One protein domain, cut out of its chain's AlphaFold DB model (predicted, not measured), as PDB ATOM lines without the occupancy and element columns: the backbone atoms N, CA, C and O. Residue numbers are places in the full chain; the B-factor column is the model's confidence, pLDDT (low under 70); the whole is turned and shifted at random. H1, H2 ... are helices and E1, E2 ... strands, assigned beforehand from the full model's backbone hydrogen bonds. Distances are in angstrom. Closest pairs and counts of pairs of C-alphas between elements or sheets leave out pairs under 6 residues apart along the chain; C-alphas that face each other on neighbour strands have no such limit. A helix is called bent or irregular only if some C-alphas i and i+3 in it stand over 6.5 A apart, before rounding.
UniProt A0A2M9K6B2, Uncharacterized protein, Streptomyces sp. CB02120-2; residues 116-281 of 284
ATOM      1  N   TYR A 116      39.650  -9.802  20.999       86.12
ATOM      2  CA  TYR A 116      41.007  -9.267  21.111       86.12
ATOM      3  C   TYR A 116      41.230  -8.045  20.225       86.12
ATOM      4  O   TYR A 116      41.880  -7.098  20.674       86.12
ATOM      5  N   ASP A 117      40.703  -8.050  19.004       83.56
ATOM      6  CA  ASP A 117      40.813  -6.925  18.077       83.56
ATOM      7  C   ASP A 117      40.147  -5.671  18.652       83.56
ATOM      8  O   ASP A 117      40.764  -4.605  18.647       83.56
ATOM      9  N   HIS A 118      38.941  -5.787  19.221       85.44
ATOM     10  CA  HIS A 118      38.264  -4.662  19.875       85.44
ATOM     11  C   HIS A 118      39.050  -4.153  21.083       85.44
ATOM     12  O   HIS A 118      39.323  -2.959  21.172       85.44
ATOM     13  N   ALA A 119      39.467  -5.041  21.990       87.75
ATOM     14  CA  ALA A 119      40.224  -4.640  23.174       87.75
ATOM     15  C   ALA A 119      41.554  -3.957  22.807       87.75
ATOM     16  O   ALA A 119      41.935  -2.938  23.396       87.75
ATOM     17  N   SER A 120      42.243  -4.486  21.795       86.75
ATOM     18  CA  SER A 120      43.501  -3.930  21.296       86.75
ATOM     19  C   SER A 120      43.277  -2.589  20.593       86.75
ATOM     20  O   SER A 120      44.043  -1.656  20.824       86.75
ATOM     21  N   SER A 121      42.206  -2.463  19.799       87.69
ATOM     22  CA  SER A 121      41.775  -1.209  19.164       87.69
ATOM     23  C   SER A 121      41.486  -0.128  20.204       87.69
ATOM     24  O   SER A 121      42.074   0.949  20.134       87.69
ATOM     25  N   THR A 122      40.678  -0.424  21.227       89.00
ATOM     26  CA  THR A 122      40.374   0.513  22.321       89.00
ATOM     27  C   THR A 122      41.638   0.950  23.053       89.00
ATOM     28  O   THR A 122      41.840   2.142  23.277       89.00
ATOM     29  N   THR A 123      42.528   0.005  23.370       90.25
ATOM     30  CA  THR A 123      43.803   0.303  24.041       90.25
ATOM     31  C   THR A 123      44.682   1.221  23.187       90.25
ATOM     32  O   THR A 123      45.225   2.206  23.690       90.25
ATOM     33  N   LEU A 124      44.802   0.930  21.889       90.44
ATOM     34  CA  LEU A 124      45.604   1.724  20.960       90.44
ATOM     35  C   LEU A 124      45.022   3.125  20.762       90.44
ATOM     36  O   LEU A 124      45.772   4.098  20.797       90.44
ATOM     37  N   ARG A 125      43.695   3.232  20.628       92.38
ATOM     38  CA  ARG A 125      42.984   4.513  20.538       92.38
ATOM     39  C   ARG A 125      43.185   5.356  21.788       92.38
ATOM     40  O   ARG A 125      43.594   6.501  21.664       92.38
ATOM     41  N   ALA A 126      42.970   4.790  22.975       92.56
ATOM     42  CA  ALA A 126      43.142   5.505  24.238       92.56
ATOM     43  C   ALA A 126      44.580   6.001  24.420       92.56
ATOM     44  O   ALA A 126      44.810   7.136  24.834       92.56
ATOM     45  N   ALA A 127      45.562   5.173  24.064       93.31
ATOM     46  CA  ALA A 127      46.953   5.579  24.130       93.31
ATOM     47  C   ALA A 127      47.301   6.669  23.110       93.31
ATOM     48  O   ALA A 127      48.246   7.407  23.362       93.31
ATOM     49  N   TYR A 128      46.571   6.770  21.991       94.75
ATOM     50  CA  TYR A 128      46.766   7.763  20.932       94.75
ATOM     51  C   TYR A 128      45.675   8.826  20.802       94.75
ATOM     52  O   TYR A 128      45.570   9.459  19.754       94.75
ATOM     53  N   ASP A 129      44.915   9.087  21.862       95.06
ATOM     54  CA  ASP A 129      43.816  10.058  21.846       95.06
ATOM     55  C   ASP A 129      44.277  11.483  21.482       95.06
ATOM     56  O   ASP A 129      43.648  12.166  20.676       95.06
ATOM     57  N   ASP A 130      45.452  11.894  21.964       94.44
ATOM     58  CA  ASP A 130      46.109  13.168  21.631       94.44
ATOM     59  C   ASP A 130      46.426  13.330  20.134       94.44
ATOM     60  O   ASP A 130      46.483  14.456  19.635       94.44
ATOM     61  N   LEU A 131      46.611  12.220  19.414       94.81
ATOM     62  CA  LEU A 131      46.778  12.199  17.963       94.81
ATOM     63  C   LEU A 131      45.443  12.029  17.232       94.81
ATOM     64  O   LEU A 131      45.220  12.688  16.224       94.81
ATOM     65  N   ILE A 132      44.569  11.147  17.710       95.81
ATOM     66  CA  ILE A 132      43.353  10.722  17.005       95.81
ATOM     67  C   ILE A 132      42.238  11.765  17.128       95.81
ATOM     68  O   ILE A 132      41.635  12.137  16.120       95.81
ATOM     69  N   ALA A 133      41.990  12.294  18.328       96.38
ATOM     70  CA  ALA A 133      40.877  13.209  18.576       96.38
ATOM     71  C   ALA A 133      40.921  14.498  17.722       96.38
ATOM     72  O   ALA A 133      39.864  14.935  17.252       96.38
ATOM     73  N   PRO A 134      42.090  15.127  17.454       97.69
ATOM     74  CA  PRO A 134      42.173  16.243  16.511       97.69
ATOM     75  C   PRO A 134      41.714  15.884  15.092       97.69
ATOM     76  O   PRO A 134      41.009  16.673  14.464       97.69
ATOM     77  N   PHE A 135      42.071  14.695  14.598       97.19
ATOM     78  CA  PHE A 135      41.663  14.234  13.270       97.19
ATOM     79  C   PHE A 135      40.176  13.927  13.207       97.19
ATOM     80  O   PHE A 135      39.518  14.358  12.264       97.19
ATOM     81  N   GLU A 136      39.620  13.249  14.210       95.69
ATOM     82  CA  GLU A 136      38.179  12.995  14.267       95.69
ATOM     83  C   GLU A 136      37.395  14.313  14.259       95.69
ATOM     84  O   GLU A 136      36.510  14.505  13.426       95.69
ATOM     85  N   ARG A 137      37.796  15.290  15.082       96.81
ATOM     86  CA  ARG A 137      37.161  16.617  15.110       96.81
ATOM     87  C   ARG A 137      37.225  17.338  13.761       96.81
ATOM     88  O   ARG A 137      36.256  17.988  13.374       96.81
ATOM     89  N   ALA A 138      38.362  17.260  13.072       96.81
ATOM     90  CA  ALA A 138      38.579  17.978  11.820       96.81
ATOM     91  C   ALA A 138      37.934  17.287  10.604       96.81
ATOM     92  O   ALA A 138      37.532  17.971   9.660       96.81
ATOM     93  N   LEU A 139      37.845  15.952  10.613       95.88
ATOM     94  CA  LEU A 139      37.512  15.149   9.434       95.88
ATOM     95  C   LEU A 139      36.144  14.472   9.491       95.88
ATOM     96  O   LEU A 139      35.555  14.270   8.432       95.88
ATOM     97  N   MET A 140      35.595  14.167  10.673       94.50
ATOM     98  CA  MET A 140      34.239  13.604  10.766       94.50
ATOM     99  C   MET A 140      33.174  14.455  10.053       94.50
ATOM    100  O   MET A 140      32.340  13.867   9.367       94.50
ATOM    101  N   PRO A 141      33.207  15.804  10.103       94.25
ATOM    102  CA  PRO A 141      32.245  16.629   9.366       94.25
ATOM    103  C   PRO A 141      32.360  16.544   7.836       94.25
ATOM    104  O   PRO A 141      31.489  17.050   7.136       94.25
ATOM    105  N   LEU A 142      33.447  15.972   7.308       92.81
ATOM    106  CA  LEU A 142      33.675  15.818   5.867       92.81
ATOM    107  C   LEU A 142      33.152  14.483   5.331       92.81
ATOM    108  O   LEU A 142      33.261  14.236   4.134       92.81
ATOM    109  N   ARG A 143      32.625  13.615   6.203       92.25
ATOM    110  CA  ARG A 143      32.176  12.276   5.823       92.25
ATOM    111  C   ARG A 143      30.874  12.340   5.026       92.25
ATOM    112  O   ARG A 143      29.972  13.101   5.376       92.25
ATOM    113  N   ARG A 144      30.792  11.565   3.945       89.00
ATOM    114  CA  ARG A 144      29.679  11.524   2.980       89.00
ATOM    115  C   ARG A 144      29.462  10.098   2.466       89.00
ATOM    116  O   ARG A 144      30.221   9.190   2.794       89.00
ATOM    117  N   ASP A 145      28.436   9.916   1.638       87.25
ATOM    118  CA  ASP A 145      28.122   8.666   0.926       87.25
ATOM    119  C   ASP A 145      27.865   7.452   1.834       87.25
ATOM    120  O   ASP A 145      28.000   6.313   1.401       87.25
ATOM    121  N   GLY A 146      27.497   7.678   3.099       82.56
ATOM    122  CA  GLY A 146      27.343   6.628   4.109       82.56
ATOM    123  C   GLY A 146      28.614   6.343   4.912       82.56
ATOM    124  O   GLY A 146      28.588   5.496   5.803       82.56
ATOM    125  N   ALA A 147      29.720   7.059   4.661       86.12
ATOM    126  CA  ALA A 147      30.893   6.986   5.526       86.12
ATOM    127  C   ALA A 147      30.549   7.375   6.962       86.12
ATOM    128  O   ALA A 147      31.119   6.798   7.873       86.12
ATOM    129  N   ASP A 148      29.641   8.323   7.185       84.19
ATOM    130  CA  ASP A 148      29.207   8.790   8.504       84.19
ATOM    131  C   ASP A 148      28.637   7.678   9.398       84.19
ATOM    132  O   ASP A 148      28.787   7.760  10.615       84.19
ATOM    133  N   ALA A 149      28.091   6.612   8.803       79.19
ATOM    134  CA  ALA A 149      27.603   5.430   9.509       79.19
ATOM    135  C   ALA A 149      28.712   4.441   9.924       79.19
ATOM    136  O   ALA A 149      28.428   3.458  10.604       79.19
ATOM    137  N   LEU A 150      29.966   4.656   9.507       78.56
ATOM    138  CA  LEU A 150      31.093   3.791   9.865       78.56
ATOM    139  C   LEU A 150      31.801   4.320  11.112       78.56
ATOM    140  O   LEU A 150      32.021   5.526  11.240       78.56
ATOM    141  N   ASP A 151      32.296   3.438  11.966       80.69
ATOM    142  CA  ASP A 151      33.178   3.851  13.055       80.69
ATOM    143  C   ASP A 151      34.626   3.991  12.560       80.69
ATOM    144  O   ASP A 151      35.169   3.051  11.968       80.69
ATOM    145  N   PRO A 152      35.299   5.136  12.799       84.38
ATOM    146  CA  PRO A 152      36.739   5.231  12.609       84.38
ATOM    147  C   PRO A 152      37.449   4.182  13.469       84.38
ATOM    148  O   PRO A 152      37.226   4.075  14.681       84.38
ATOM    149  N   ARG A 153      38.334   3.399  12.858       82.62
ATOM    150  CA  ARG A 153      38.867   2.185  13.480       82.62
ATOM    151  C   ARG A 153      40.364   2.300  13.694       82.62
ATOM    152  O   ARG A 153      41.097   2.663  12.783       82.62
ATOM    153  N   ALA A 154      40.830   1.891  14.874       84.81
ATOM    154  CA  ALA A 154      42.216   1.475  15.013       84.81
ATOM    155  C   ALA A 154      42.337  -0.000  14.603       84.81
ATOM    156  O   ALA A 154      41.829  -0.890  15.288       84.81
ATOM    157  N   ARG A 155      42.956  -0.279  13.455       82.62
ATOM    158  CA  ARG A 155      43.309  -1.649  13.074       82.62
ATOM    159  C   ARG A 155      44.555  -2.036  13.853       82.62
ATOM    160  O   ARG A 155      45.525  -1.288  13.839       82.62
ATOM    161  N   VAL A 156      44.530  -3.176  14.541       82.62
ATOM    162  CA  VAL A 156      45.626  -3.575  15.430       82.62
ATOM    163  C   VAL A 156      46.108  -4.973  15.100       82.62
ATOM    164  O   VAL A 156      45.325  -5.905  14.969       82.62
ATOM    165  N   TRP A 157      47.421  -5.111  15.019       82.56
ATOM    166  CA  TRP A 157      48.137  -6.363  14.913       82.56
ATOM    167  C   TRP A 157      48.876  -6.604  16.224       82.56
ATOM    168  O   TRP A 157      49.730  -5.818  16.652       82.56
ATOM    169  N   LYS A 158      48.562  -7.725  16.874       72.75
ATOM    170  CA  LYS A 158      49.360  -8.203  17.997       72.75
ATOM    171  C   LYS A 158      50.634  -8.830  17.450       72.75
ATOM    172  O   LYS A 158      50.622  -9.976  17.006       72.75
ATOM    173  N   TRP A 159      51.736  -8.092  17.506       69.19
ATOM    174  CA  TRP A 159      53.005  -8.581  16.972       69.19
ATOM    175  C   TRP A 159      53.829  -9.376  18.012       69.19
ATOM    176  O   TRP A 159      54.719 -10.111  17.612       69.19
ATOM    177  N   GLN A 160      53.512  -9.292  19.323       70.56
ATOM    178  CA  GLN A 160      54.192  -9.940  20.468       70.56
ATOM    179  C   GLN A 160      53.321  -9.864  21.752       70.56
ATOM    180  O   GLN A 160      52.207  -9.341  21.724       70.56
ATOM    181  N   LYS A 161      53.780 -10.425  22.891       70.06
ATOM    182  CA  LYS A 161      52.966 -10.570  24.124       70.06
ATOM    183  C   LYS A 161      52.413  -9.242  24.659       70.06
ATOM    184  O   LYS A 161      51.246  -9.214  25.043       70.06
ATOM    185  N   GLU A 162      53.231  -8.193  24.655       76.31
ATOM    186  CA  GLU A 162      52.955  -6.893  25.299       76.31
ATOM    187  C   GLU A 162      53.003  -5.723  24.324       76.31
ATOM    188  O   GLU A 162      53.042  -4.563  24.724       76.31
ATOM    189  N   LEU A 163      53.042  -6.030  23.034       84.44
ATOM    190  CA  LEU A 163      53.303  -5.026  22.042       84.44
ATOM    191  C   LEU A 163      52.244  -5.069  20.941       84.44
ATOM    192  O   LEU A 163      51.917  -6.139  20.410       84.44
ATOM    193  N   LEU A 164      51.727  -3.891  20.615       87.94
ATOM    194  CA  LEU A 164      50.697  -3.694  19.605       87.94
ATOM    195  C   LEU A 164      51.243  -2.778  18.518       87.94
ATOM    196  O   LEU A 164      51.882  -1.771  18.816       87.94
ATOM    197  N   ALA A 165      50.955  -3.115  17.271       88.00
ATOM    198  CA  ALA A 165      51.175  -2.244  16.129       88.00
ATOM    199  C   ALA A 165      49.837  -2.029  15.428       88.00
ATOM    200  O   ALA A 165      48.991  -2.916  15.455       88.00
ATOM    201  N   GLY A 166      49.612  -0.877  14.812       88.50
ATOM    202  CA  GLY A 166      48.321  -0.615  14.192       88.50
ATOM    203  C   GLY A 166      48.279   0.623  13.321       88.50
ATOM    204  O   GLY A 166      49.251   1.363  13.222       88.50
ATOM    205  N   THR A 167      47.126   0.867  12.724       87.25
ATOM    206  CA  THR A 167      46.793   2.111  12.026       87.25
ATOM    207  C   THR A 167      45.512   2.676  12.601       87.25
ATOM    208  O   THR A 167      44.689   1.924  13.115       87.25
ATOM    209  N   PHE A 168      45.335   3.992  12.532       91.69
ATOM    210  CA  PHE A 168      44.021   4.602  12.699       91.69
ATOM    211  C   PHE A 168      43.484   4.996  11.328       91.69
ATOM    212  O   PHE A 168      44.112   5.817  10.665       91.69
ATOM    213  N   ASP A 169      42.347   4.425  10.940       90.38
ATOM    214  CA  ASP A 169      41.722   4.602   9.634       90.38
ATOM    215  C   ASP A 169      40.367   5.313   9.771       90.38
ATOM    216  O   ASP A 169      39.518   4.942  10.588       90.38
ATOM    217  N   LEU A 170      40.164   6.338   8.941       92.31
ATOM    218  CA  LEU A 170      38.936   7.123   8.853       92.31
ATOM    219  C   LEU A 170      38.495   7.225   7.390       92.31
ATOM    220  O   LEU A 170      39.180   7.814   6.556       92.31
ATOM    221  N   TRP A 171      37.323   6.671   7.084       91.44
ATOM    222  CA  TRP A 171      36.694   6.755   5.763       91.44
ATOM    223  C   TRP A 171      35.969   8.087   5.587       91.44
ATOM    224  O   TRP A 171      35.180   8.476   6.454       91.44
ATOM    225  N   LEU A 172      36.228   8.767   4.467       92.06
ATOM    226  CA  LEU A 172      35.626  10.059   4.134       92.06
ATOM    227  C   LEU A 172      34.422   9.915   3.205       92.06
ATOM    228  O   LEU A 172      33.329  10.337   3.559       92.06
ATOM    229  N   CYS A 173      34.602   9.343   2.022       90.56
ATOM    230  CA  CYS A 173      33.558   9.230   1.005       90.56
ATOM    231  C   CYS A 173      33.977   8.216  -0.061       90.56
ATOM    232  O   CYS A 173      35.103   7.699  -0.025       90.56
ATOM    233  N   THR A 174      33.092   7.950  -1.018       88.75
ATOM    234  CA  THR A 174      33.472   7.195  -2.213       88.75
ATOM    235  C   THR A 174      34.509   7.977  -3.018       88.75
ATOM    236  O   THR A 174      34.490   9.207  -3.053       88.75
ATOM    237  N   ASP A 175      35.470   7.277  -3.619       87.31
ATOM    238  CA  ASP A 175      36.457   7.912  -4.487       87.31
ATOM    239  C   ASP A 175      35.828   8.170  -5.869       87.31
ATOM    240  O   ASP A 175      35.525   7.209  -6.589       87.31
ATOM    241  N   PRO A 176      35.634   9.440  -6.278       83.50
ATOM    242  CA  PRO A 176      35.010   9.758  -7.560       83.50
ATOM    243  C   PRO A 176      35.861   9.326  -8.759       83.50
ATOM    244  O   PRO A 176      35.320   9.071  -9.835       83.50
ATOM    245  N   ASP A 177      37.180   9.221  -8.587       82.81
ATOM    246  CA  ASP A 177      38.091   8.845  -9.665       82.81
ATOM    247  C   ASP A 177      38.145   7.321  -9.850       82.81
ATOM    248  O   ASP A 177      38.689   6.821 -10.842       82.81
ATOM    249  N   ARG A 178      37.610   6.557  -8.885       79.00
ATOM    250  CA  ARG A 178      37.764   5.101  -8.805       79.00
ATOM    251  C   ARG A 178      36.517   4.425  -8.252       79.00
ATOM    252  O   ARG A 178      36.356   4.227  -7.046       79.00
ATOM    253  N   SER A 179      35.688   3.959  -9.184       79.88
ATOM    254  CA  SER A 179      34.496   3.162  -8.886       79.88
ATOM    255  C   SER A 179      34.799   1.997  -7.936       79.88
ATOM    256  O   SER A 179      35.751   1.242  -8.143       79.88
ATOM    257  N   GLY A 180      33.972   1.855  -6.897       77.25
ATOM    258  CA  GLY A 180      34.074   0.782  -5.905       77.25
ATOM    259  C   GLY A 180      35.152   0.978  -4.833       77.25
ATOM    260  O   GLY A 180      35.399   0.055  -4.057       77.25
ATOM    261  N   THR A 181      35.792   2.150  -4.763       85.12
ATOM    262  CA  THR A 181      36.792   2.470  -3.730       85.12
ATOM    263  C   THR A 181      36.397   3.701  -2.916       85.12
ATOM    264  O   THR A 181      35.480   4.435  -3.282       85.12
ATOM    265  N   TRP A 182      37.059   3.891  -1.777       88.38
ATOM    266  CA  TRP A 182      36.792   4.953  -0.812       88.38
ATOM    267  C   TRP A 182      38.055   5.752  -0.525       88.38
ATOM    268  O   TRP A 182      39.151   5.191  -0.481       88.38
ATOM    269  N   LEU A 183      37.898   7.046  -0.257       90.88
ATOM    270  CA  LEU A 183      38.970   7.869   0.287       90.88
ATOM    271  C   LEU A 183      39.134   7.562   1.778       90.88
ATOM    272  O   LEU A 183      38.228   7.805   2.582       90.88
ATOM    273  N   VAL A 184      40.300   7.032   2.144       91.06
ATOM    274  CA  VAL A 184      40.638   6.639   3.517       91.06
ATOM    275  C   VAL A 184      41.805   7.475   4.013       91.06
ATOM    276  O   VAL A 184      42.835   7.567   3.345       91.06
ATOM    277  N   VAL A 185      41.640   8.077   5.190       93.50
ATOM    278  CA  VAL A 185      42.696   8.782   5.917       93.50
ATOM    279  C   VAL A 185      43.269   7.836   6.961       93.50
ATOM    280  O   VAL A 185      42.572   7.460   7.900       93.50
ATOM    281  N   THR A 186      44.545   7.505   6.825       93.19
ATOM    282  CA  THR A 186      45.308   6.734   7.808       93.19
ATOM    283  C   THR A 186      46.240   7.672   8.572       93.19
ATOM    284  O   THR A 186      46.956   8.473   7.965       93.19
ATOM    285  N   VAL A 187      46.253   7.583   9.902       93.56
ATOM    286  CA  VAL A 187      47.058   8.445  10.786       93.56
ATOM    287  C   VAL A 187      47.936   7.607  11.707       93.56
ATOM    288  O   VAL A 187      47.549   6.529  12.160       93.56
ATOM    289  N   GLY A 188      49.135   8.111  11.994       94.06
ATOM    290  CA  GLY A 188      50.083   7.448  12.872       94.06
ATOM    291  C   GLY A 188      51.410   8.178  13.006       94.06
ATOM    292  O   GLY A 188      51.547   9.350  12.663       94.06
ATOM    293  N   LEU A 189      52.400   7.473  13.537       91.94
ATOM    294  CA  LEU A 189      53.784   7.915  13.602       91.94
ATOM    295  C   LEU A 189      54.455   7.753  12.243       91.94
ATOM    296  O   LEU A 189      54.188   6.807  11.501       91.94
ATOM    297  N   TRP A 190      55.361   8.675  11.943       88.88
ATOM    298  CA  TRP A 190      56.320   8.525  10.865       88.88
ATOM    299  C   TRP A 190      57.362   7.475  11.245       88.88
ATOM    300  O   TRP A 190      58.028   7.601  12.274       88.88
ATOM    301  N   THR A 191      57.534   6.460  10.402       81.38
ATOM    302  CA  THR A 191      58.564   5.433  10.585       81.38
ATOM    303  C   THR A 191      59.581   5.494   9.454       81.38
ATOM    304  O   THR A 191      59.222   5.334   8.282       81.38
ATOM    305  N   GLU A 192      60.850   5.675   9.811       80.94
ATOM    306  CA  GLU A 192      61.968   5.568   8.871       80.94
ATOM    307  C   GLU A 192      62.192   4.108   8.430       80.94
ATOM    308  O   GLU A 192      61.928   3.204   9.218       80.94
ATOM    309  N   PRO A 193      62.734   3.834   7.230       78.31
ATOM    310  CA  PRO A 193      62.950   2.469   6.731       78.31
ATOM    311  C   PRO A 193      63.785   1.594   7.664       78.31
ATOM    312  O   PRO A 193      63.429   0.447   7.924       78.31
ATOM    313  N   GLN A 194      64.830   2.177   8.252       78.38
ATOM    314  CA  GLN A 194      65.707   1.542   9.240       78.38
ATOM    315  C   GLN A 194      64.987   1.077  10.518       78.38
ATOM    316  O   GLN A 194      65.554   0.326  11.306       78.38
ATOM    317  N   PHE A 195      63.742   1.511  10.750       77.69
ATOM    318  CA  PHE A 195      62.906   0.983  11.827       77.69
ATOM    319  C   PHE A 195      62.641  -0.514  11.636       77.69
ATOM    320  O   PHE A 195      62.727  -1.265  12.599       77.69
ATOM    321  N   LEU A 196      62.406  -0.968  10.399       77.25
ATOM    322  CA  LEU A 196      62.159  -2.384  10.096       77.25
ATOM    323  C   LEU A 196      63.416  -3.255  10.172       77.25
ATOM    324  O   LEU A 196      63.322  -4.472  10.100       77.25
ATOM    325  N   GLU A 197      64.595  -2.664  10.333       80.62
ATOM    326  CA  GLU A 197      65.834  -3.417  10.550       80.62
ATOM    327  C   GLU A 197      66.046  -3.759  12.034       80.62
ATOM    328  O   GLU A 197      66.940  -4.530  12.379       80.62
ATOM    329  N   GLN A 198      65.232  -3.189  12.927       78.31
ATOM    330  CA  GLN A 198      65.360  -3.349  14.371       78.31
ATOM    331  C   GLN A 198      64.350  -4.370  14.883       78.31
ATOM    332  O   GLN A 198      63.167  -4.314  14.558       78.31
ATOM    333  N   GLU A 199      64.786  -5.284  15.742       78.06
ATOM    334  CA  GLU A 199      63.861  -6.131  16.496       78.06
ATOM    335  C   GLU A 199      63.126  -5.291  17.558       78.06
ATOM    336  O   GLU A 199      63.768  -4.492  18.245       78.06
ATOM    337  N   PRO A 200      61.799  -5.446  17.736       71.31
ATOM    338  CA  PRO A 200      60.919  -6.440  17.109       71.31
ATOM    339  C   PRO A 200      60.280  -6.011  15.774       71.31
ATOM    340  O   PRO A 200      59.557  -6.795  15.159       71.31
ATOM    341  N   ALA A 201      60.518  -4.781  15.317       77.62
ATOM    342  CA  ALA A 201      59.870  -4.183  14.151       77.62
ATOM    343  C   ALA A 201      60.168  -4.882  12.811       77.62
ATOM    344  O   ALA A 201      59.349  -4.780  11.900       77.62
ATOM    345  N   ALA A 202      61.244  -5.666  12.700       76.75
ATOM    346  CA  ALA A 202      61.504  -6.533  11.543       76.75
ATOM    347  C   ALA A 202      60.345  -7.491  11.210       76.75
ATOM    348  O   ALA A 202      60.110  -7.822  10.047       76.75
ATOM    349  N   HIS A 203      59.554  -7.873  12.214       77.19
ATOM    350  CA  HIS A 203      58.393  -8.741  12.038       77.19
ATOM    351  C   HIS A 203      57.178  -8.025  11.428       77.19
ATOM    352  O   HIS A 203      56.236  -8.691  11.000       77.19
ATOM    353  N   LEU A 204      57.179  -6.687  11.332       76.06
ATOM    354  CA  LEU A 204      56.073  -5.937  10.724       76.06
ATOM    355  C   LEU A 204      55.858  -6.249   9.249       76.06
ATOM    356  O   LEU A 204      54.734  -6.128   8.767       76.06
ATOM    357  N   GLY A 205      56.904  -6.688   8.546       69.88
ATOM    358  CA  GLY A 205      56.772  -7.120   7.158       69.88
ATOM    359  C   GLY A 205      55.786  -8.282   6.988       69.88
ATOM    360  O   GLY A 205      55.197  -8.417   5.926       69.88
ATOM    361  N   HIS A 206      55.548  -9.096   8.026       72.00
ATOM    362  CA  HIS A 206      54.534 -10.164   7.990       72.00
ATOM    363  C   HIS A 206      53.093  -9.639   8.027       72.00
ATOM    364  O   HIS A 206      52.167 -10.381   7.715       72.00
ATOM    365  N   PHE A 207      52.904  -8.378   8.417       69.56
ATOM    366  CA  PHE A 207      51.619  -7.684   8.397       69.56
ATOM    367  C   PHE A 207      51.504  -6.740   7.190       69.56
ATOM    368  O   PHE A 207      50.700  -5.811   7.217       69.56
ATOM    369  N   ASP A 208      52.333  -6.949   6.157       67.25
ATOM    370  CA  ASP A 208      52.407  -6.137   4.934       67.25
ATOM    371  C   ASP A 208      52.665  -4.639   5.188       67.25
ATOM    372  O   ASP A 208      52.341  -3.773   4.370       67.25
ATOM    373  N   PHE A 209      53.271  -4.300   6.328       74.69
ATOM    374  CA  PHE A 209      53.618  -2.917   6.618       74.69
ATOM    375  C   PHE A 209      54.759  -2.439   5.714       74.69
ATOM    376  O   PHE A 209      55.796  -3.091   5.584       74.69
ATOM    377  N   THR A 210      54.590  -1.247   5.143       71.56
ATOM    378  CA  THR A 210      55.594  -0.595   4.296       71.56
ATOM    379  C   THR A 210      56.148   0.644   5.007       71.56
ATOM    380  O   THR A 210      55.358   1.435   5.527       71.56
ATOM    381  N   PRO A 211      57.477   0.878   5.022       72.06
ATOM    382  CA  PRO A 211      58.053   2.110   5.561       72.06
ATOM    383  C   PRO A 211      57.417   3.376   4.992       72.06
ATOM    384  O   PRO A 211      56.923   3.381   3.866       72.06
ATOM    385  N   HIS A 212      57.478   4.471   5.754       74.75
ATOM    386  CA  HIS A 212      56.824   5.747   5.439       74.75
ATOM    387  C   HIS A 212      55.288   5.716   5.428       74.75
ATOM    388  O   HIS A 212      54.668   6.727   5.100       74.75
ATOM    389  N   HIS A 213      54.660   4.601   5.804       83.50
ATOM    390  CA  HIS A 213      53.232   4.571   6.096       83.50
ATOM    391  C   HIS A 213      52.972   4.944   7.561       83.50
ATOM    392  O   HIS A 213      53.825   4.698   8.417       83.50
ATOM    393  N   PRO A 214      51.810   5.549   7.865       89.81
ATOM    394  CA  PRO A 214      51.431   5.825   9.242       89.81
ATOM    395  C   PRO A 214      51.392   4.543  10.078       89.81
ATOM    396  O   PRO A 214      50.801   3.555   9.649       89.81
ATOM    397  N   LEU A 215      52.002   4.569  11.265       90.75
ATOM    398  CA  LEU A 215      52.006   3.434  12.191       90.75
ATOM    399  C   LEU A 215      51.807   3.878  13.640       90.75
ATOM    400  O   LEU A 215      52.463   4.791  14.127       90.75
ATOM    401  N   LEU A 216      50.936   3.198  14.364       91.50
ATOM    402  CA  LEU A 216      50.748   3.333  15.803       91.50
ATOM    403  C   LEU A 216      51.438   2.167  16.507       91.50
ATOM    404  O   LEU A 216      51.402   1.039  16.019       91.50
ATOM    405  N   LEU A 217      52.058   2.435  17.654       89.94
ATOM    406  CA  LEU A 217      52.863   1.464  18.389       89.94
ATOM    407  C   LEU A 217      52.572   1.538  19.884       89.94
ATOM    408  O   LEU A 217      52.570   2.621  20.470       89.94
ATOM    409  N   LEU A 218      52.398   0.381  20.518       89.25
ATOM    410  CA  LEU A 218      52.416   0.262  21.969       89.25
ATOM    411  C   LEU A 218      53.506  -0.701  22.448       89.25
ATOM    412  O   LEU A 218      53.587  -1.809  21.915       89.25
ATOM    413  N   PRO A 219      54.313  -0.293  23.451       88.00
ATOM    414  CA  PRO A 219      54.324   1.030  24.082       88.00
ATOM    415  C   PRO A 219      54.781   2.120  23.101       88.00
ATOM    416  O   PRO A 219      55.475   1.851  22.121       88.00
ATOM    417  N   ARG A 220      54.359   3.358  23.369       88.50
ATOM    418  CA  ARG A 220      54.711   4.507  22.532       88.50
ATOM    419  C   ARG A 220      56.234   4.696  22.497       88.50
ATOM    420  O   ARG A 220      56.858   4.653  23.561       88.50
ATOM    421  N   PRO A 221      56.838   4.949  21.321       84.44
ATOM    422  CA  PRO A 221      58.256   5.268  21.229       84.44
ATOM    423  C   PRO A 221      58.609   6.506  22.070       84.44
ATOM    424  O   PRO A 221      57.862   7.487  22.056       84.44
ATOM    425  N   PRO A 222      59.738   6.493  22.798       76.94
ATOM    426  CA  PRO A 222      60.175   7.638  23.585       76.94
ATOM    427  C   PRO A 222      60.769   8.733  22.684       76.94
ATOM    428  O   PRO A 222      61.605   8.450  21.830       76.94
ATOM    429  N   GLY A 223      60.401   9.995  22.919       70.38
ATOM    430  CA  GLY A 223      61.002  11.162  22.258       70.38
ATOM    431  C   GLY A 223      60.002  12.033  21.490       70.38
ATOM    432  O   GLY A 223      58.803  11.756  21.505       70.38
ATOM    433  N   PRO A 224      60.472  13.117  20.844       72.81
ATOM    434  CA  PRO A 224      59.630  13.897  19.948       72.81
ATOM    435  C   PRO A 224      59.198  13.015  18.773       72.81
ATOM    436  O   PRO A 224      60.034  12.455  18.066       72.81
ATOM    437  N   ALA A 225      57.890  12.891  18.580       83.88
ATOM    438  CA  ALA A 225      57.307  12.130  17.490       83.88
ATOM    439  C   ALA A 225      57.008  13.047  16.301       83.88
ATOM    440  O   ALA A 225      56.432  14.124  16.461       83.88
ATOM    441  N   THR A 226      57.352  12.594  15.099       91.19
ATOM    442  CA  THR A 226      56.754  13.128  13.877       91.19
ATOM    443  C   THR A 226      55.527  12.292  13.563       91.19
ATOM    444  O   THR A 226      55.614  11.076  13.400       91.19
ATOM    445  N   PHE A 227      54.378  12.946  13.488       93.62
ATOM    446  CA  PHE A 227      53.127  12.338  13.074       93.62
ATOM    447  C   PHE A 227      52.981  12.450  11.565       93.62
ATOM    448  O   PHE A 227      53.453  13.410  10.949       93.62
ATOM    449  N   THR A 228      52.313  11.471  10.975       94.69
ATOM    450  CA  THR A 228      52.010  11.426   9.554       94.69
ATOM    451  C   THR A 228      50.545  11.076   9.348       94.69
ATOM    452  O   THR A 228      49.971  10.255  10.065       94.69
ATOM    453  N   ALA A 229      49.949  11.725   8.360       95.31
ATOM    454  CA  ALA A 229      48.642  11.392   7.837       95.31
ATOM    455  C   ALA A 229      48.786  11.110   6.354       95.31
ATOM    456  O   ALA A 229      49.500  11.822   5.643       95.31
ATOM    457  N   ARG A 230      48.096  10.077   5.893       93.44
ATOM    458  CA  ARG A 230      48.114   9.660   4.503       93.44
ATOM    459  C   ARG A 230      46.689   9.437   4.035       93.44
ATOM    460  O   ARG A 230      45.925   8.777   4.724       93.44
ATOM    461  N   VAL A 231      46.356   9.973   2.868       92.69
ATOM    462  CA  VAL A 231      45.099   9.680   2.183       92.69
ATOM    463  C   VAL A 231      45.368   8.821   0.966       92.69
ATOM    464  O   VAL A 231      46.262   9.116   0.169       92.69
ATOM    465  N   THR A 232      44.595   7.748   0.852       89.69
ATOM    466  CA  THR A 232      44.646   6.795  -0.254       89.69
ATOM    467  C   THR A 232      43.249   6.358  -0.650       89.69
ATOM    468  O   THR A 232      42.361   6.272   0.200       89.69
ATOM    469  N   SER A 233      43.091   5.983  -1.914       86.19
ATOM    470  CA  SER A 233      41.956   5.194  -2.377       86.19
ATOM    471  C   SER A 233      42.127   3.753  -1.900       86.19
ATOM    472  O   SER A 233      43.091   3.073  -2.268       86.19
ATOM    473  N   GLY A 234      41.218   3.303  -1.044       74.12
ATOM    474  CA  GLY A 234      41.218   1.967  -0.463       74.12
ATOM    475  C   GLY A 234      39.913   1.237  -0.741       74.12
ATOM    476  O   GLY A 234      38.885   1.846  -1.041       74.12
ATOM    477  N   ALA A 235      39.942  -0.088  -0.628       66.50
ATOM    478  CA  ALA A 235      38.704  -0.850  -0.575       66.50
ATOM    479  C   ALA A 235      37.893  -0.429   0.662       66.50
ATOM    480  O   ALA A 235      38.453  -0.077   1.706       66.50
ATOM    481  N   PHE A 236      36.569  -0.515   0.552       59.72
ATOM    482  CA  PHE A 236      35.716  -0.559   1.735       59.72
ATOM    483  C   PHE A 236      36.217  -1.684   2.656       59.72
ATOM    484  O   PHE A 236      36.683  -2.701   2.126       59.72
ATOM    485  N   PRO A 237      36.156  -1.552   3.994       54.44
ATOM    486  CA  PRO A 237      36.463  -2.667   4.873       54.44
ATOM    487  C   PRO A 237      35.493  -3.795   4.522       54.44
ATOM    488  O   PRO A 237      34.324  -3.773   4.897       54.44
ATOM    489  N   SER A 238      35.950  -4.774   3.737       42.88
ATOM    490  CA  SER A 238      35.160  -5.972   3.525       42.88
ATOM    491  C   SER A 238      35.023  -6.647   4.884       42.88
ATOM    492  O   SER A 238      35.959  -6.644   5.699       42.88
ATOM    493  N   LYS A 239      33.832  -7.194   5.129       40.62
ATOM    494  CA  LYS A 239      33.364  -7.726   6.416       40.62
ATOM    495  C   LYS A 239      34.268  -8.802   7.049       40.62
ATOM    496  O   LYS A 239      34.080  -9.122   8.212       40.62
ATOM    497  N   ASN A 240      35.294  -9.282   6.337       34.38
ATOM    498  CA  ASN A 240      36.241 -10.317   6.774       34.38
ATOM    499  C   ASN A 240      37.712  -9.845   6.872       34.38
ATOM    500  O   ASN A 240      38.638 -10.654   6.904       34.38
ATOM    501  N   SER A 241      37.992  -8.540   6.911       39.56
ATOM    502  CA  SER A 241      39.374  -8.031   6.861       39.56
ATOM    503  C   SER A 241      40.087  -7.906   8.221       39.56
ATOM    504  O   SER A 241      40.907  -7.007   8.406       39.56
ATOM    505  N   SER A 242      39.875  -8.825   9.173       38.31
ATOM    506  CA  SER A 242      40.807  -8.935  10.317       38.31
ATOM    507  C   SER A 242      42.225  -9.278   9.818       38.31
ATOM    508  O   SER A 242      43.213  -8.722  10.298       38.31
ATOM    509  N   ARG A 243      42.334 -10.063   8.731       36.41
ATOM    510  CA  ARG A 243      43.614 -10.448   8.098       36.41
ATOM    511  C   ARG A 243      43.729 -10.208   6.597       36.41
ATOM    512  O   ARG A 243      44.776 -10.498   6.029       36.41
ATOM    513  N   ALA A 244      42.701  -9.678   5.939       32.72
ATOM    514  CA  ALA A 244      42.824  -9.384   4.518       32.72
ATOM    515  C   ALA A 244      43.864  -8.273   4.307       32.72
ATOM    516  O   ALA A 244      43.843  -7.245   5.004       32.72
ATOM    517  N   LYS A 245      44.771  -8.552   3.362       38.28
ATOM    518  CA  LYS A 245      45.733  -7.654   2.718       38.28
ATOM    519  C   LYS A 245      45.210  -6.218   2.773       38.28
ATOM    520  O   LYS A 245      44.076  -5.983   2.351       38.28
ATOM    521  N   ALA A 246      45.988  -5.267   3.299       40.72
ATOM    522  CA  ALA A 246      45.703  -3.867   2.993       40.72
ATOM    523  C   ALA A 246      45.632  -3.806   1.467       40.72
ATOM    524  O   ALA A 246      46.611  -4.159   0.812       40.72
ATOM    525  N   ALA A 247      44.450  -3.535   0.905       40.78
ATOM    526  CA  ALA A 247      44.324  -3.439  -0.538       40.78
ATOM    527  C   ALA A 247      45.413  -2.459  -0.977       40.78
ATOM    528  O   ALA A 247      45.470  -1.354  -0.431       40.78
ATOM    529  N   ASP A 248      46.324  -2.916  -1.847       40.66
ATOM    530  CA  ASP A 248      47.399  -2.073  -2.367       40.66
ATOM    531  C   ASP A 248      46.760  -0.741  -2.731       40.66
ATOM    532  O   ASP A 248      45.715  -0.756  -3.382       40.66
ATOM    533  N   ALA A 249      47.306   0.382  -2.253       51.19
ATOM    534  CA  ALA A 249      46.730   1.687  -2.549       51.19
ATOM    535  C   ALA A 249      46.596   1.799  -4.070       51.19
ATOM    536  O   ALA A 249      47.582   1.947  -4.798       51.19
ATOM    537  N   LEU A 250      45.370   1.662  -4.563       52.94
ATOM    538  CA  LEU A 250      45.090   1.758  -5.974       52.94
ATOM    539  C   LEU A 250      45.035   3.262  -6.207       52.94
ATOM    540  O   LEU A 250      43.956   3.829  -6.140       52.94
ATOM    541  N   GLY A 251      46.175   3.922  -6.446       60.47
ATOM    542  CA  GLY A 251      46.215   5.320  -6.889       60.47
ATOM    543  C   GLY A 251      47.195   6.261  -6.201       60.47
ATOM    544  O   GLY A 251      48.128   5.843  -5.520       60.47
ATOM    545  N   THR A 252      47.005   7.558  -6.462       69.56
ATOM    546  CA  THR A 252      47.836   8.640  -5.926       69.56
ATOM    547  C   THR A 252      47.607   8.755  -4.425       69.56
ATOM    548  O   THR A 252      46.483   8.949  -3.974       69.56
ATOM    549  N   ALA A 253      48.683   8.647  -3.649       84.31
ATOM    550  CA  ALA A 253      48.645   8.885  -2.216       84.31
ATOM    551  C   ALA A 253      49.051  10.329  -1.912       84.31
ATOM    552  O   ALA A 253      50.064  10.812  -2.421       84.31
ATOM    553  N   HIS A 254      48.299  10.989  -1.035       91.56
ATOM    554  CA  HIS A 254      48.666  12.289  -0.481       91.56
ATOM    555  C   HIS A 254      49.132  12.104   0.959       91.56
ATOM    556  O   HIS A 254      48.534  11.328   1.702       91.56
ATOM    557  N   GLN A 255      50.213  12.776   1.350       94.25
ATOM    558  CA  GLN A 255      50.838  12.556   2.649       94.25
ATOM    559  C   GLN A 255      51.328  13.858   3.270       94.25
ATOM    560  O   GLN A 255      51.927  14.700   2.601       94.25
ATOM    561  N   TRP A 256      51.112  13.982   4.574       96.00
ATOM    562  CA  TRP A 256      51.451  15.150   5.372       96.00
ATOM    563  C   TRP A 256      52.146  14.710   6.652       96.00
ATOM    564  O   TRP A 256      51.733  13.729   7.260       96.00
ATOM    565  N   SER A 257      53.129  15.480   7.117       95.19
ATOM    566  CA  SER A 257      53.796  15.224   8.397       95.19
ATOM    567  C   SER A 257      53.996  16.485   9.237       95.19
ATOM    568  O   SER A 257      54.233  17.574   8.706       95.19
ATOM    569  N   ALA A 258      53.846  16.366  10.555       95.44
ATOM    570  CA  ALA A 258      54.117  17.441  11.508       95.44
ATOM    571  C   ALA A 258      54.400  16.869  12.903       95.44
ATOM    572  O   ALA A 258      54.052  15.730  13.196       95.44
ATOM    573  N   ASN A 259      54.998  17.677  13.777       94.81
ATOM    574  CA  ASN A 259      55.267  17.286  15.167       94.81
ATOM    575  C   ASN A 259      54.112  17.642  16.123       94.81
ATOM    576  O   ASN A 259      54.138  17.246  17.282       94.81
ATOM    577  N   ASP A 260      53.114  18.394  15.646       95.31
ATOM    578  CA  ASP A 260      51.906  18.758  16.390       95.31
ATOM    579  C   ASP A 260      50.678  18.126  15.700       95.31
ATOM    580  O   ASP A 260      50.411  18.452  14.534       95.31
ATOM    581  N   PRO A 261      49.939  17.225  16.381       95.31
ATOM    582  CA  PRO A 261      48.747  16.585  15.833       95.31
ATOM    583  C   PRO A 261      47.637  17.545  15.404       95.31
ATOM    584  O   PRO A 261      46.971  17.291  14.403       95.31
ATOM    585  N   VAL A 262      47.435  18.652  16.126       97.31
ATOM    586  CA  VAL A 262      46.372  19.625  15.832       97.31
ATOM    587  C   VAL A 262      46.710  20.384  14.555       97.31
ATOM    588  O   VAL A 262      45.885  20.471  13.647       97.31
ATOM    589  N   VAL A 263      47.957  20.849  14.434       97.56
ATOM    590  CA  VAL A 263      48.441  21.507  13.209       97.56
ATOM    591  C   VAL A 263      48.364  20.555  12.014       97.56
ATOM    592  O   VAL A 263      48.008  20.977  10.910       97.56
ATOM    593  N   LEU A 264      48.688  19.274  12.220       97.44
ATOM    594  CA  LEU A 264      48.585  18.269  11.168       97.44
ATOM    595  C   LEU A 264      47.134  18.078  10.717       97.44
ATOM    596  O   LEU A 264      46.875  18.170   9.519       97.44
ATOM    597  N   ALA A 265      46.210  17.860  11.656       97.81
ATOM    598  CA  ALA A 265      44.793  17.652  11.373       97.81
ATOM    599  C   ALA A 265      44.172  18.850  10.638       97.81
ATOM    600  O   ALA A 265      43.524  18.667   9.607       97.81
ATOM    601  N   ASP A 266      44.442  20.079  11.092       97.62
ATOM    602  CA  ASP A 266      43.939  21.305  10.460       97.62
ATOM    603  C   ASP A 266      44.475  21.493   9.036       97.62
ATOM    604  O   ASP A 266      43.758  21.952   8.140       97.62
ATOM    605  N   ARG A 267      45.755  21.168   8.808       97.75
ATOM    606  CA  ARG A 267      46.350  21.231   7.468       97.75
ATOM    607  C   ARG A 267      45.744  20.174   6.553       97.75
ATOM    608  O   ARG A 267      45.341  20.522   5.449       97.75
ATOM    609  N   VAL A 268      45.634  18.930   7.019       97.44
ATOM    610  CA  VAL A 268      45.011  17.839   6.258       97.44
ATOM    611  C   VAL A 268      43.584  18.227   5.887       97.44
ATOM    612  O   VAL A 268      43.267  18.287   4.708       97.44
ATOM    613  N   ALA A 269      42.743  18.612   6.849       96.81
ATOM    614  CA  ALA A 269      41.357  18.993   6.580       96.81
ATOM    615  C   ALA A 269      41.226  20.136   5.558       96.81
ATOM    616  O   ALA A 269      40.316  20.127   4.732       96.81
ATOM    617  N   ARG A 270      42.129  21.124   5.590       96.31
ATOM    618  CA  ARG A 270      42.169  22.215   4.607       96.31
ATOM    619  C   ARG A 270      42.541  21.715   3.214       96.31
ATOM    620  O   ARG A 270      41.849  22.043   2.256       96.31
ATOM    621  N   ASP A 271      43.607  20.930   3.113       96.31
ATOM    622  CA  ASP A 271      44.125  20.443   1.836       96.31
ATOM    623  C   ASP A 271      43.155  19.446   1.193       96.31
ATOM    624  O   ASP A 271      42.944  19.497  -0.015       96.31
ATOM    625  N   LEU A 272      42.482  18.605   1.987       94.62
ATOM    626  CA  LEU A 272      41.451  17.688   1.494       94.62
ATOM    627  C   LEU A 272      40.291  18.420   0.821       94.62
ATOM    628  O   LEU A 272      39.838  17.988  -0.231       94.62
ATOM    629  N   LYS A 273      39.849  19.556   1.368       93.19
ATOM    630  CA  LYS A 273      38.797  20.377   0.744       93.19
ATOM    631  C   LYS A 273      39.236  20.986  -0.590       93.19
ATOM    632  O   LYS A 273      38.391  21.261  -1.433       93.19
ATOM    633  N   LEU A 274      40.537  21.219  -0.773       92.56
ATOM    634  CA  LEU A 274      41.095  21.733  -2.027       92.56
ATOM    635  C   LEU A 274      41.285  20.620  -3.064       92.56
ATOM    636  O   LEU A 274      41.003  20.834  -4.239       92.56
ATOM    637  N   LEU A 275      41.759  19.450  -2.630       91.00
ATOM    638  CA  LEU A 275      41.975  18.280  -3.485       91.00
ATOM    639  C   LEU A 275      40.650  17.644  -3.924       91.00
ATOM    640  O   LEU A 275      40.513  17.252  -5.080       91.00
ATOM    641  N   TRP A 276      39.668  17.603  -3.025       90.62
ATOM    642  CA  TRP A 276      38.359  16.993  -3.241       90.62
ATOM    643  C   TRP A 276      37.228  17.951  -2.834       90.62
ATOM    644  O   TRP A 276      36.620  17.796  -1.770       90.62
ATOM    645  N   PRO A 277      36.897  18.947  -3.681       87.50
ATOM    646  CA  PRO A 277      35.895  19.967  -3.357       87.50
ATOM    647  C   PRO A 277      34.505  19.410  -3.024       87.50
ATOM    648  O   PRO A 277      33.790  19.995  -2.209       87.50
ATOM    649  N   HIS A 278      34.137  18.253  -3.584       84.56
ATOM    650  CA  HIS A 278      32.853  17.591  -3.325       84.56
ATOM    651  C   HIS A 278      32.648  17.210  -1.844       84.56
ATOM    652  O   HIS A 278      31.507  17.130  -1.396       84.56
ATOM    653  N   LEU A 279      33.718  17.088  -1.044       84.62
ATOM    654  CA  LEU A 279      33.621  16.887   0.410       84.62
ATOM    655  C   LEU A 279      32.887  18.039   1.118       84.62
ATOM    656  O   LEU A 279      32.219  17.840   2.137       84.62
ATOM    657  N   THR A 280      32.998  19.261   0.586       79.38
ATOM    658  CA  THR A 280      32.411  20.454   1.214       79.38
ATOM    659  C   THR A 280      30.925  20.640   0.949       79.38
ATOM    660  O   THR A 280      30.321  21.421   1.673       79.38
ATOM    661  N   GLY A 281      30.327  19.876   0.025       62.62
ATOM    662  CA  GLY A 281      28.947  20.084  -0.407       62.62
ATOM    663  C   GLY A 281      28.779  21.490  -0.978       62.62
ATOM    664  O   GLY A 281      28.520  22.437  -0.242       62.62
TER     665      GLY A 281
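Overview. This is residues 116 to 281 of the 284 residues of an uncharacterized protein of Streptomyces sp. CB02120-2 (UniProt A0A2M9K6B2). One strongly twisted sheet of six strands has three helices over one face, H2 and H5 side by side and H1 crossing E1, while short H4, joined to H3, covers part of the opposite face at E1. E2, the longest strand, runs through the middle of the fold. The printed part has 166 residues, ordered H1 H2 E1 E2 E3 H3 H4 E4 E5 E6 H5 H6, of mixed class. The sheet is branched, its neighbours antiparallel; the whole is compact, radius of gyration of the C-alphas 15.2 A, spans 46 by 34 by 28 A.

Arrangement. Start at H1, residues 116 to 127, which runs across E1, residues 153 to 160, at 76 degrees on the local plane; their closest C-alphas, Ser 121 and Ala 154, are 5.0 A apart. H2, residues 129 to 142, is on the same face, only just irregular, with C-alphas 138 and 141 6.9 A apart; it is close to H1 but not clearly touching, the closest C-alphas, Arg 125 and Ile 132, being 7.2 A apart. E1, E2 (163 to 174) and E3 (181 to 189) form a meander, each strand the antiparallel neighbour of the one before: look for N 155 and O 167 at 2.8 A, then N 170 and O 185 at 2.9 A. H3, residues 193 to 197, is not on the sheet and touches H4, residues 201 to 207, only at the corner, closest C-alphas Leu 196 and Ala 202, 4.4 A. H4 is over E1 on the opposite face from H1, at a height of 9.1 A. E4, residues 216 to 218, pairs with E2 through N 166 and O 216, 2.9 A. E5, residues 227 to 235, bends by 58 degrees at 232 and pairs with E3 through N 186 and O 230, 2.8 A; with E6, residues 254 to 258, it forms a hairpin, N 229 and O 256 at 2.9 A. H5, residues 261 to 275, touches H2 at a shallow tilt of 23 degrees, the same way, closest C-alphas Phe 135 and Ala 265, 5.0 A. H6, residues 277 to 280, only just touches H5, only at the corner, with 3 pairs of C-alphas within 8 A, the closest Lys 273 and Leu 279 at 6.3 A. Every O i to N i+4 pair is within hydrogen-bond range in H1 and H5, 6 of 10 in H2, 0 of 1 in H3 and 0 of 3 in H4, whose O i to N i+3 counts are 2 of 2 in H3 and 3 of 4 in H4.

Along the chain. Find C-alpha 116 at (41.007, -9.267, 21.111), where H1 begins its 16.3 A. E2 runs 33.6 A from C-alpha 163 at (53.303, -5.026, 22.042); H5 runs 20.5 A to C-alpha 275 at (41.975, 18.280, -3.485).

Size, cuts and confidence. The C-alphas farthest apart, Glu 199 and Gly 281, are 46.8 A apart. The printed part has no cut. The link from E5 to E6 is long, 18 residues, and residues 235 to 252 are under pLDDT 70.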